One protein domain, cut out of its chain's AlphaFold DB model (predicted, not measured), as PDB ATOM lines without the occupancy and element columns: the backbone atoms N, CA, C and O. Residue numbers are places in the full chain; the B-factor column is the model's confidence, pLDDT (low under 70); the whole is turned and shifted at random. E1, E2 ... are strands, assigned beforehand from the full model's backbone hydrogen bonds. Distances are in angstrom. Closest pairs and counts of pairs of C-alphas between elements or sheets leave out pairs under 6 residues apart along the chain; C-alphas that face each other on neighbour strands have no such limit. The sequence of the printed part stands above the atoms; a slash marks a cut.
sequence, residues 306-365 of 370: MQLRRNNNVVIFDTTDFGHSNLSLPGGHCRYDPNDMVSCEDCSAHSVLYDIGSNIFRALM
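What this domain is: This is residues 306 to 365 of the 370 residues of the protein "Glyoxal_oxid_N domain-containing protein" of Capsicum baccatum (UniProt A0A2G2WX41). With little regular structure, the model is a small twisted sheet of four short strands at one end and a long loop, residues 318 to 350, that makes the other end. The printed part has 60 residues, with no named helix and 18 residues in named strands: all strand. The antiparallel order E1 E2 E3 E4 is a meander, each strand the neighbour of the one before. It is elongated, 38 by 22 by 16 A, and only just loose, close to compact, with a radius of gyration of the C-alphas of 12.8 A.

Where its parts are: Find C-alpha 306 at (-11.009, 5.120, -13.101), where E1, residues 306 to 308, begins. E2 is residues 313 to 317, 13.3 A; E3 is 351 to 355, 13.4 A; E4 is 360 to 364, 13.1 A, ending at (-3.553, 2.652, -2.230).

How they stand to each other: Look for N 307 and O 315, 2.9 A, between E1 and E2; N 314 and O 354, 2.8 A, between E2 and E3; N 353 and O 362, 2.9 A, between E3 and E4. Edge strands E1 and E4 are apart.

The domain as a whole: The C-alphas of Pro 338 and Gly 357 are farthest apart, 39.0 A. The printed part has no cut; the link E2 to E3 is long. Residues 339 to 343 are under pLDDT 70.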
ATOM      1  N   MET A 306     -11.079   3.784 -13.704       94.44
ATOM      2  CA  MET A 306     -11.009   5.120 -13.101       94.44
ATOM      3  C   MET A 306     -12.391   5.575 -12.628       94.44
ATOM      4  O   MET A 306     -13.364   5.478 -13.374       94.44
ATOM      5  N   GLN A 307     -12.475   6.130 -11.417       95.19
ATOM      6  CA  GLN A 307     -13.718   6.646 -10.842       95.19
ATOM      7  C   GLN A 307     -13.510   8.019 -10.192       95.19
ATOM      8  O   GLN A 307     -12.797   8.153  -9.197       95.19
ATOM      9  N   LEU A 308     -14.182   9.042 -10.729       94.38
ATOM     10  CA  LEU A 308     -14.266  10.371 -10.117       94.38
ATOM     11  C   LEU A 308     -15.200  10.341  -8.895       94.38
ATOM     12  O   LEU A 308     -16.292   9.773  -8.938       94.38
ATOM     13  N   ARG A 309     -14.781  10.986  -7.805       91.25
ATOM     14  CA  ARG A 309     -15.546  11.150  -6.562       91.25
ATOM     15  C   ARG A 309     -16.061  12.583  -6.427       91.25
ATOM     16  O   ARG A 309     -15.447  13.526  -6.917       91.25
ATOM     17  N   ARG A 310     -17.151  12.758  -5.667       90.75
ATOM     18  CA  ARG A 310     -17.799  14.065  -5.402       90.75
ATOM     19  C   ARG A 310     -16.866  15.132  -4.803       90.75
ATOM     20  O   ARG A 310     -17.189  16.307  -4.874       90.75
ATOM     21  N   ASN A 311     -15.735  14.736  -4.217       90.62
ATOM     22  CA  ASN A 311     -14.746  15.637  -3.624       90.62
ATOM     23  C   ASN A 311     -13.599  16.031  -4.582       90.62
ATOM     24  O   ASN A 311     -12.549  16.439  -4.106       90.62
ATOM     25  N   ASN A 312     -13.788  15.889  -5.900       89.75
ATOM     26  CA  ASN A 312     -12.802  16.192  -6.952       89.75
ATOM     27  C   ASN A 312     -11.520  15.324  -6.936       89.75
ATOM     28  O   ASN A 312     -10.506  15.677  -7.534       89.75
ATOM     29  N   ASN A 313     -11.583  14.151  -6.299       92.00
ATOM     30  CA  ASN A 313     -10.530  13.136  -6.365       92.00
ATOM     31  C   ASN A 313     -10.921  12.014  -7.333       92.00
ATOM     32  O   ASN A 313     -12.086  11.623  -7.396       92.00
ATOM     33  N   VAL A 314      -9.937  11.424  -8.006       95.38
ATOM     34  CA  VAL A 314     -10.099  10.232  -8.850       95.38
ATOM     35  C   VAL A 314      -9.451   9.038  -8.155       95.38
ATOM     36  O   VAL A 314      -8.313   9.132  -7.700       95.38
ATOM     37  N   VAL A 315     -10.155   7.909  -8.075       95.38
ATOM     38  CA  VAL A 315      -9.534   6.612  -7.761       95.38
ATOM     39  C   VAL A 315      -9.183   5.933  -9.077       95.38
ATOM     40  O   VAL A 315     -10.023   5.873  -9.975       95.38
ATOM     41  N   ILE A 316      -7.950   5.454  -9.201       95.12
ATOM     42  CA  ILE A 316      -7.419   4.795 -10.398       95.12
ATOM     43  C   ILE A 316      -6.951   3.399  -9.993       95.12
ATOM     44  O   ILE A 316      -6.311   3.255  -8.953       95.12
ATOM     45  N   PHE A 317      -7.263   2.399 -10.811       93.44
ATOM     46  CA  PHE A 317      -6.960   0.987 -10.589       93.44
ATOM     47  C   PHE A 317      -6.157   0.417 -11.765       93.44
ATOM     48  O   PHE A 317      -6.476   0.696 -12.925       93.44
ATOM     49  N   ASP A 318      -5.165  -0.404 -11.438       91.50
ATOM     50  CA  ASP A 318      -4.315  -1.204 -12.326       91.50
ATOM     51  C   ASP A 318      -4.665  -2.693 -12.163       91.50
ATOM     52  O   ASP A 318      -5.349  -3.090 -11.214       91.50
ATOM     53  N   THR A 319      -4.200  -3.527 -13.085       82.94
ATOM     54  CA  THR A 319      -4.347  -4.981 -13.040       82.94
ATOM     55  C   THR A 319      -3.176  -5.646 -12.312       82.94
ATOM     56  O   THR A 319      -2.007  -5.526 -12.702       82.94
ATOM     57  N   THR A 320      -3.511  -6.397 -11.258       79.94
ATOM     58  CA  THR A 320      -2.558  -7.132 -10.411       79.94
ATOM     59  C   THR A 320      -1.840  -8.259 -11.154       79.94
ATOM     60  O   THR A 320      -0.662  -8.507 -10.910       79.94
ATOM     61  N   ASP A 321      -2.504  -8.890 -12.122       73.25
ATOM     62  CA  ASP A 321      -2.052 -10.081 -12.852       73.25
ATOM     63  C   ASP A 321      -0.995  -9.819 -13.945       73.25
ATOM     64  O   ASP A 321      -0.649 -10.723 -14.704       73.25
ATOM     65  N   PHE A 322      -0.438  -8.605 -14.022       73.19
ATOM     66  CA  PHE A 322       0.580  -8.237 -15.018       73.19
ATOM     67  C   PHE A 322       1.999  -8.039 -14.439       73.19
ATOM     68  O   PHE A 322       2.924  -7.823 -15.223       73.19
ATOM     69  N   GLY A 323       2.205  -8.117 -13.113       76.50
ATOM     70  CA  GLY A 323       3.515  -8.002 -12.430       76.50
ATOM     71  C   GLY A 323       3.627  -6.783 -11.500       76.50
ATOM     72  O   GLY A 323       2.615  -6.221 -11.112       76.50
ATOM     73  N   HIS A 324       4.833  -6.323 -11.146       81.88
ATOM     74  CA  HIS A 324       4.997  -5.188 -10.211       81.88
ATOM     75  C   HIS A 324       4.853  -3.816 -10.888       81.88
ATOM     76  O   HIS A 324       5.423  -3.586 -11.954       81.88
ATOM     77  N   SER A 325       4.073  -2.889 -10.322       88.38
ATOM     78  CA  SER A 325       3.966  -1.513 -10.850       88.38
ATOM     79  C   SER A 325       5.227  -0.686 -10.555       88.38
ATOM     80  O   SER A 325       6.054  -1.057  -9.723       88.38
ATOM     81  N   ASN A 326       5.372   0.470 -11.211       89.00
ATOM     82  CA  ASN A 326       6.474   1.409 -10.967       89.00
ATOM     83  C   ASN A 326       6.151   2.385  -9.812       89.00
ATOM     84  O   ASN A 326       6.562   3.547  -9.829       89.00
ATOM     85  N   LEU A 327       5.362   1.926  -8.832       89.88
ATOM     86  CA  LEU A 327       4.972   2.648  -7.623       89.88
ATOM     87  C   LEU A 327       4.914   1.666  -6.445       89.88
ATOM     88  O   LEU A 327       4.077   0.771  -6.426       89.88
ATOM     89  N   SER A 328       5.771   1.833  -5.440       90.12
ATOM     90  CA  SER A 328       5.732   1.008  -4.223       90.12
ATOM     91  C   SER A 328       4.599   1.426  -3.279       90.12
ATOM     92  O   SER A 328       4.233   2.602  -3.203       90.12
ATOM     93  N   LEU A 329       4.079   0.474  -2.504       88.75
ATOM     94  CA  LEU A 329       3.188   0.763  -1.380       88.75
ATOM     95  C   LEU A 329       3.963   1.428  -0.218       88.75
ATOM     96  O   LEU A 329       5.116   1.077   0.053       88.75
ATOM     97  N   PRO A 330       3.363   2.403   0.492       84.75
ATOM     98  CA  PRO A 330       4.044   3.139   1.551       84.75
ATOM     99  C   PRO A 330       4.258   2.268   2.795       84.75
ATOM    100  O   PRO A 330       3.413   1.450   3.156       84.75
ATOM    101  N   GLY A 331       5.375   2.478   3.494       79.44
ATOM    102  CA  GLY A 331       5.663   1.811   4.770       79.44
ATOM    103  C   GLY A 331       6.010   0.320   4.676       79.44
ATOM    104  O   GLY A 331       5.987  -0.348   5.702       79.44
ATOM    105  N   GLY A 332       6.319  -0.204   3.483       76.94
ATOM    106  CA  GLY A 332       6.710  -1.610   3.305       76.94
ATOM    107  C   GLY A 332       5.551  -2.609   3.379       76.94
ATOM    108  O   GLY A 332       5.785  -3.790   3.601       76.94
ATOM    109  N   HIS A 333       4.307  -2.153   3.206       81.81
ATOM    110  CA  HIS A 333       3.155  -3.046   3.087       81.81
ATOM    111  C   HIS A 333       3.201  -3.793   1.749       81.81
ATOM    112  O   HIS A 333       3.407  -3.176   0.706       81.81
ATOM    113  N   CYS A 334       2.954  -5.100   1.771       85.38
ATOM    114  CA  CYS A 334       2.901  -5.940   0.578       85.38
ATOM    115  C   CYS A 334       1.620  -6.780   0.595       85.38
ATOM    116  O   CYS A 334       1.177  -7.228   1.656       85.38
ATOM    117  N   ARG A 335       1.008  -6.997  -0.574       80.06
ATOM    118  CA  ARG A 335      -0.014  -8.036  -0.750       80.06
ATOM    119  C   ARG A 335       0.707  -9.381  -0.776       80.06
ATOM    120  O   ARG A 335       1.696  -9.519  -1.488       80.06
ATOM    121  N   TYR A 336       0.211 -10.357  -0.022       80.31
ATOM    122  CA  TYR A 336       0.734 -11.720  -0.041       80.31
ATOM    123  C   TYR A 336      -0.390 -12.674  -0.449       80.31
ATOM    124  O   TYR A 336      -1.387 -12.791   0.260       80.31
ATOM    125  N   ASP A 337      -0.248 -13.316  -1.605       70.75
ATOM    126  CA  ASP A 337      -1.251 -14.203  -2.196       70.75
ATOM    127  C   ASP A 337      -0.556 -15.442  -2.788       70.75
ATOM    128  O   ASP A 337       0.074 -15.354  -3.842       70.75
ATOM    129  N   PRO A 338      -0.653 -16.621  -2.146       72.19
ATOM    130  CA  PRO A 338       0.009 -17.833  -2.623       72.19
ATOM    131  C   PRO A 338      -0.604 -18.411  -3.912       72.19
ATOM    132  O   PRO A 338      -0.040 -19.360  -4.461       72.19
ATOM    133  N   ASN A 339      -1.738 -17.882  -4.388       67.19
ATOM    134  CA  ASN A 339      -2.363 -18.275  -5.653       67.19
ATOM    135  C   ASN A 339      -1.949 -17.374  -6.828       67.19
ATOM    136  O   ASN A 339      -2.179 -17.750  -7.982       67.19
ATOM    137  N   ASP A 340      -1.338 -16.213  -6.562       67.25
ATOM    138  CA  ASP A 340      -0.892 -15.287  -7.600       67.25
ATOM    139  C   ASP A 340       0.170 -15.961  -8.485       67.25
ATOM    140  O   ASP A 340       1.204 -16.461  -8.033       67.25
ATOM    141  N   MET A 341      -0.111 -16.026  -9.787       63.56
ATOM    142  CA  MET A 341       0.740 -16.737 -10.738       63.56
ATOM    143  C   MET A 341       1.991 -15.959 -11.162       63.56
ATOM    144  O   MET A 341       2.820 -16.552 -11.868       63.56
ATOM    145  N   VAL A 342       2.098 -14.681 -10.781       68.88
ATOM    146  CA  VAL A 342       3.109 -13.722 -11.239       68.88
ATOM    147  C   VAL A 342       4.035 -13.296 -10.102       68.88
ATOM    148  O   VAL A 342       5.249 -13.318 -10.301       68.88
ATOM    149  N   SER A 343       3.504 -12.992  -8.912       67.00
ATOM    150  CA  SER A 343       4.309 -12.931  -7.682       67.00
ATOM    151  C   SER A 343       3.482 -13.209  -6.430       67.00
ATOM    152  O   SER A 343       2.498 -12.524  -6.170       67.00
ATOM    153  N   CYS A 344       3.941 -14.159  -5.608       73.25
ATOM    154  CA  CYS A 344       3.298 -14.499  -4.336       73.25
ATOM    155  C   CYS A 344       3.359 -13.364  -3.300       73.25
ATOM    156  O   CYS A 344       2.546 -13.326  -2.380       73.25
ATOM    157  N   GLU A 345       4.338 -12.468  -3.436       83.06
ATOM    158  CA  GLU A 345       4.534 -11.279  -2.608       83.06
ATOM    159  C   GLU A 345       4.656 -10.053  -3.517       83.06
ATOM    160  O   GLU A 345       5.439 -10.040  -4.469       83.06
ATOM    161  N   ASP A 346       3.858  -9.024  -3.250       83.44
ATOM    162  CA  ASP A 346       3.712  -7.872  -4.129       83.44
ATOM    163  C   ASP A 346       3.603  -6.573  -3.326       83.44
ATOM    164  O   ASP A 346       2.542  -6.175  -2.842       83.44
ATOM    165  N   CYS A 347       4.744  -5.902  -3.190       88.06
ATOM    166  CA  CYS A 347       4.889  -4.610  -2.518       88.06
ATOM    167  C   CYS A 347       4.590  -3.412  -3.442       88.06
ATOM    168  O   CYS A 347       4.882  -2.264  -3.090       88.06
ATOM    169  N   SER A 348       4.062  -3.661  -4.645       89.56
ATOM    170  CA  SER A 348       3.718  -2.619  -5.612       89.56
ATOM    171  C   SER A 348       2.247  -2.208  -5.508       89.56
ATOM    172  O   SER A 348       1.369  -2.982  -5.128       89.56
ATOM    173  N   ALA A 349       1.974  -0.941  -5.797       91.50
ATOM    174  CA  ALA A 349       0.645  -0.365  -5.719       91.50
ATOM    175  C   ALA A 349      -0.088  -0.575  -7.044       91.50
ATOM    176  O   ALA A 349       0.370  -0.104  -8.083       91.50
ATOM    177  N   HIS A 350      -1.256  -1.213  -7.001       91.00
ATOM    178  CA  HIS A 350      -2.157  -1.361  -8.157       91.00
ATOM    179  C   HIS A 350      -3.387  -0.457  -8.059       91.00
ATOM    180  O   HIS A 350      -4.383  -0.647  -8.748       91.00
ATOM    181  N   SER A 351      -3.341   0.550  -7.188       93.19
ATOM    182  CA  SER A 351      -4.301   1.647  -7.215       93.19
ATOM    183  C   SER A 351      -3.705   2.931  -6.646       93.19
ATOM    184  O   SER A 351      -2.783   2.899  -5.826       93.19
ATOM    185  N   VAL A 352      -4.233   4.076  -7.079       95.06
ATOM    186  CA  VAL A 352      -3.927   5.389  -6.497       95.06
ATOM    187  C   VAL A 352      -5.199   6.185  -6.235       95.06
ATOM    188  O   VAL A 352      -6.185   6.087  -6.968       95.06
ATOM    189  N   LEU A 353      -5.155   7.032  -5.207       95.06
ATOM    190  CA  LEU A 353      -6.056   8.174  -5.082       95.06
ATOM    191  C   LEU A 353      -5.319   9.412  -5.588       95.06
ATOM    192  O   LEU A 353      -4.325   9.818  -4.989       95.06
ATOM    193  N   TYR A 354      -5.830  10.008  -6.656       96.00
ATOM    194  CA  TYR A 354      -5.376  11.272  -7.222       96.00
ATOM    195  C   TYR A 354      -6.309  12.412  -6.795       96.00
ATOM    196  O   TYR A 354      -7.528  12.250  -6.781       96.00
ATOM    197  N   ASP A 355      -5.746  13.559  -6.431       94.94
ATOM    198  CA  ASP A 355      -6.456  14.806  -6.150       94.94
ATOM    199  C   ASP A 355      -6.183  15.805  -7.283       94.94
ATOM    200  O   ASP A 355      -5.042  16.215  -7.506       94.94
ATOM    201  N   ILE A 356      -7.246  16.198  -7.992       91.75
ATOM    202  CA  ILE A 356      -7.179  17.137  -9.118       91.75
ATOM    203  C   ILE A 356      -6.812  18.551  -8.631       91.75
ATOM    204  O   ILE A 356      -6.158  19.297  -9.356       91.75
ATOM    205  N   GLY A 357      -7.215  18.932  -7.412       91.19
ATOM    206  CA  GLY A 357      -7.017  20.278  -6.870       91.19
ATOM    207  C   GLY A 357      -5.574  20.565  -6.456       91.19
ATOM    208  O   GLY A 357      -5.066  21.650  -6.728       91.19
ATOM    209  N   SER A 358      -4.898  19.594  -5.832       92.62
ATOM    210  CA  SER A 358      -3.473  19.710  -5.474       92.62
ATOM    211  C   SER A 358      -2.509  19.168  -6.537       92.62
ATOM    212  O   SER A 358      -1.309  19.418  -6.446       92.62
ATOM    213  N   ASN A 359      -3.012  18.445  -7.545       92.62
ATOM    214  CA  ASN A 359      -2.225  17.678  -8.516       92.62
ATOM    215  C   ASN A 359      -1.293  16.629  -7.862       92.62
ATOM    216  O   ASN A 359      -0.167  16.406  -8.312       92.62
ATOM    217  N   ILE A 360      -1.749  15.969  -6.794       93.62
ATOM    218  CA  ILE A 360      -0.981  14.961  -6.043       93.62
ATOM    219  C   ILE A 360      -1.712  13.614  -6.077       93.62
ATOM    220  O   ILE A 360      -2.935  13.552  -5.965       93.62
ATOM    221  N   PHE A 361      -0.963  12.513  -6.190       94.62
ATOM    222  CA  PHE A 361      -1.475  11.159  -5.965       94.62
ATOM    223  C   PHE A 361      -0.841  10.507  -4.735       94.62
ATOM    224  O   PHE A 361       0.286  10.815  -4.352       94.62
ATOM    225  N   ARG A 362      -1.568   9.559  -4.140       92.88
ATOM    226  CA  ARG A 362      -1.045   8.608  -3.154       92.88
ATOM    227  C   ARG A 362      -1.376   7.181  -3.578       92.88
ATOM    228  O   ARG A 362      -2.487   6.923  -4.043       92.88
ATOM    229  N   ALA A 363      -0.435   6.267  -3.374       93.75
ATOM    230  CA  ALA A 363      -0.668   4.834  -3.503       93.75
ATOM    231  C   ALA A 363      -1.787   4.362  -2.558       93.75
ATOM    232  O   ALA A 363      -1.932   4.870  -1.442       93.75
ATOM    233  N   LEU A 364      -2.561   3.379  -3.012       90.19
ATOM    234  CA  LEU A 364      -3.553   2.652  -2.230       90.19
ATOM    235  C   LEU A 364      -3.299   1.143  -2.364       90.19
ATOM    236  O   LEU A 364      -3.035   0.635  -3.456       90.19
ATOM    237  N   MET A 365      -3.399   0.435  -1.240       85.88
ATOM    238  CA  MET A 365      -3.389  -1.025  -1.207       85.88
ATOM    239  C   MET A 365      -4.780  -1.547  -1.572       85.88
ATOM    240  O   MET A 365      -5.783  -1.028  -1.081       85.88
TER     241      MET A 365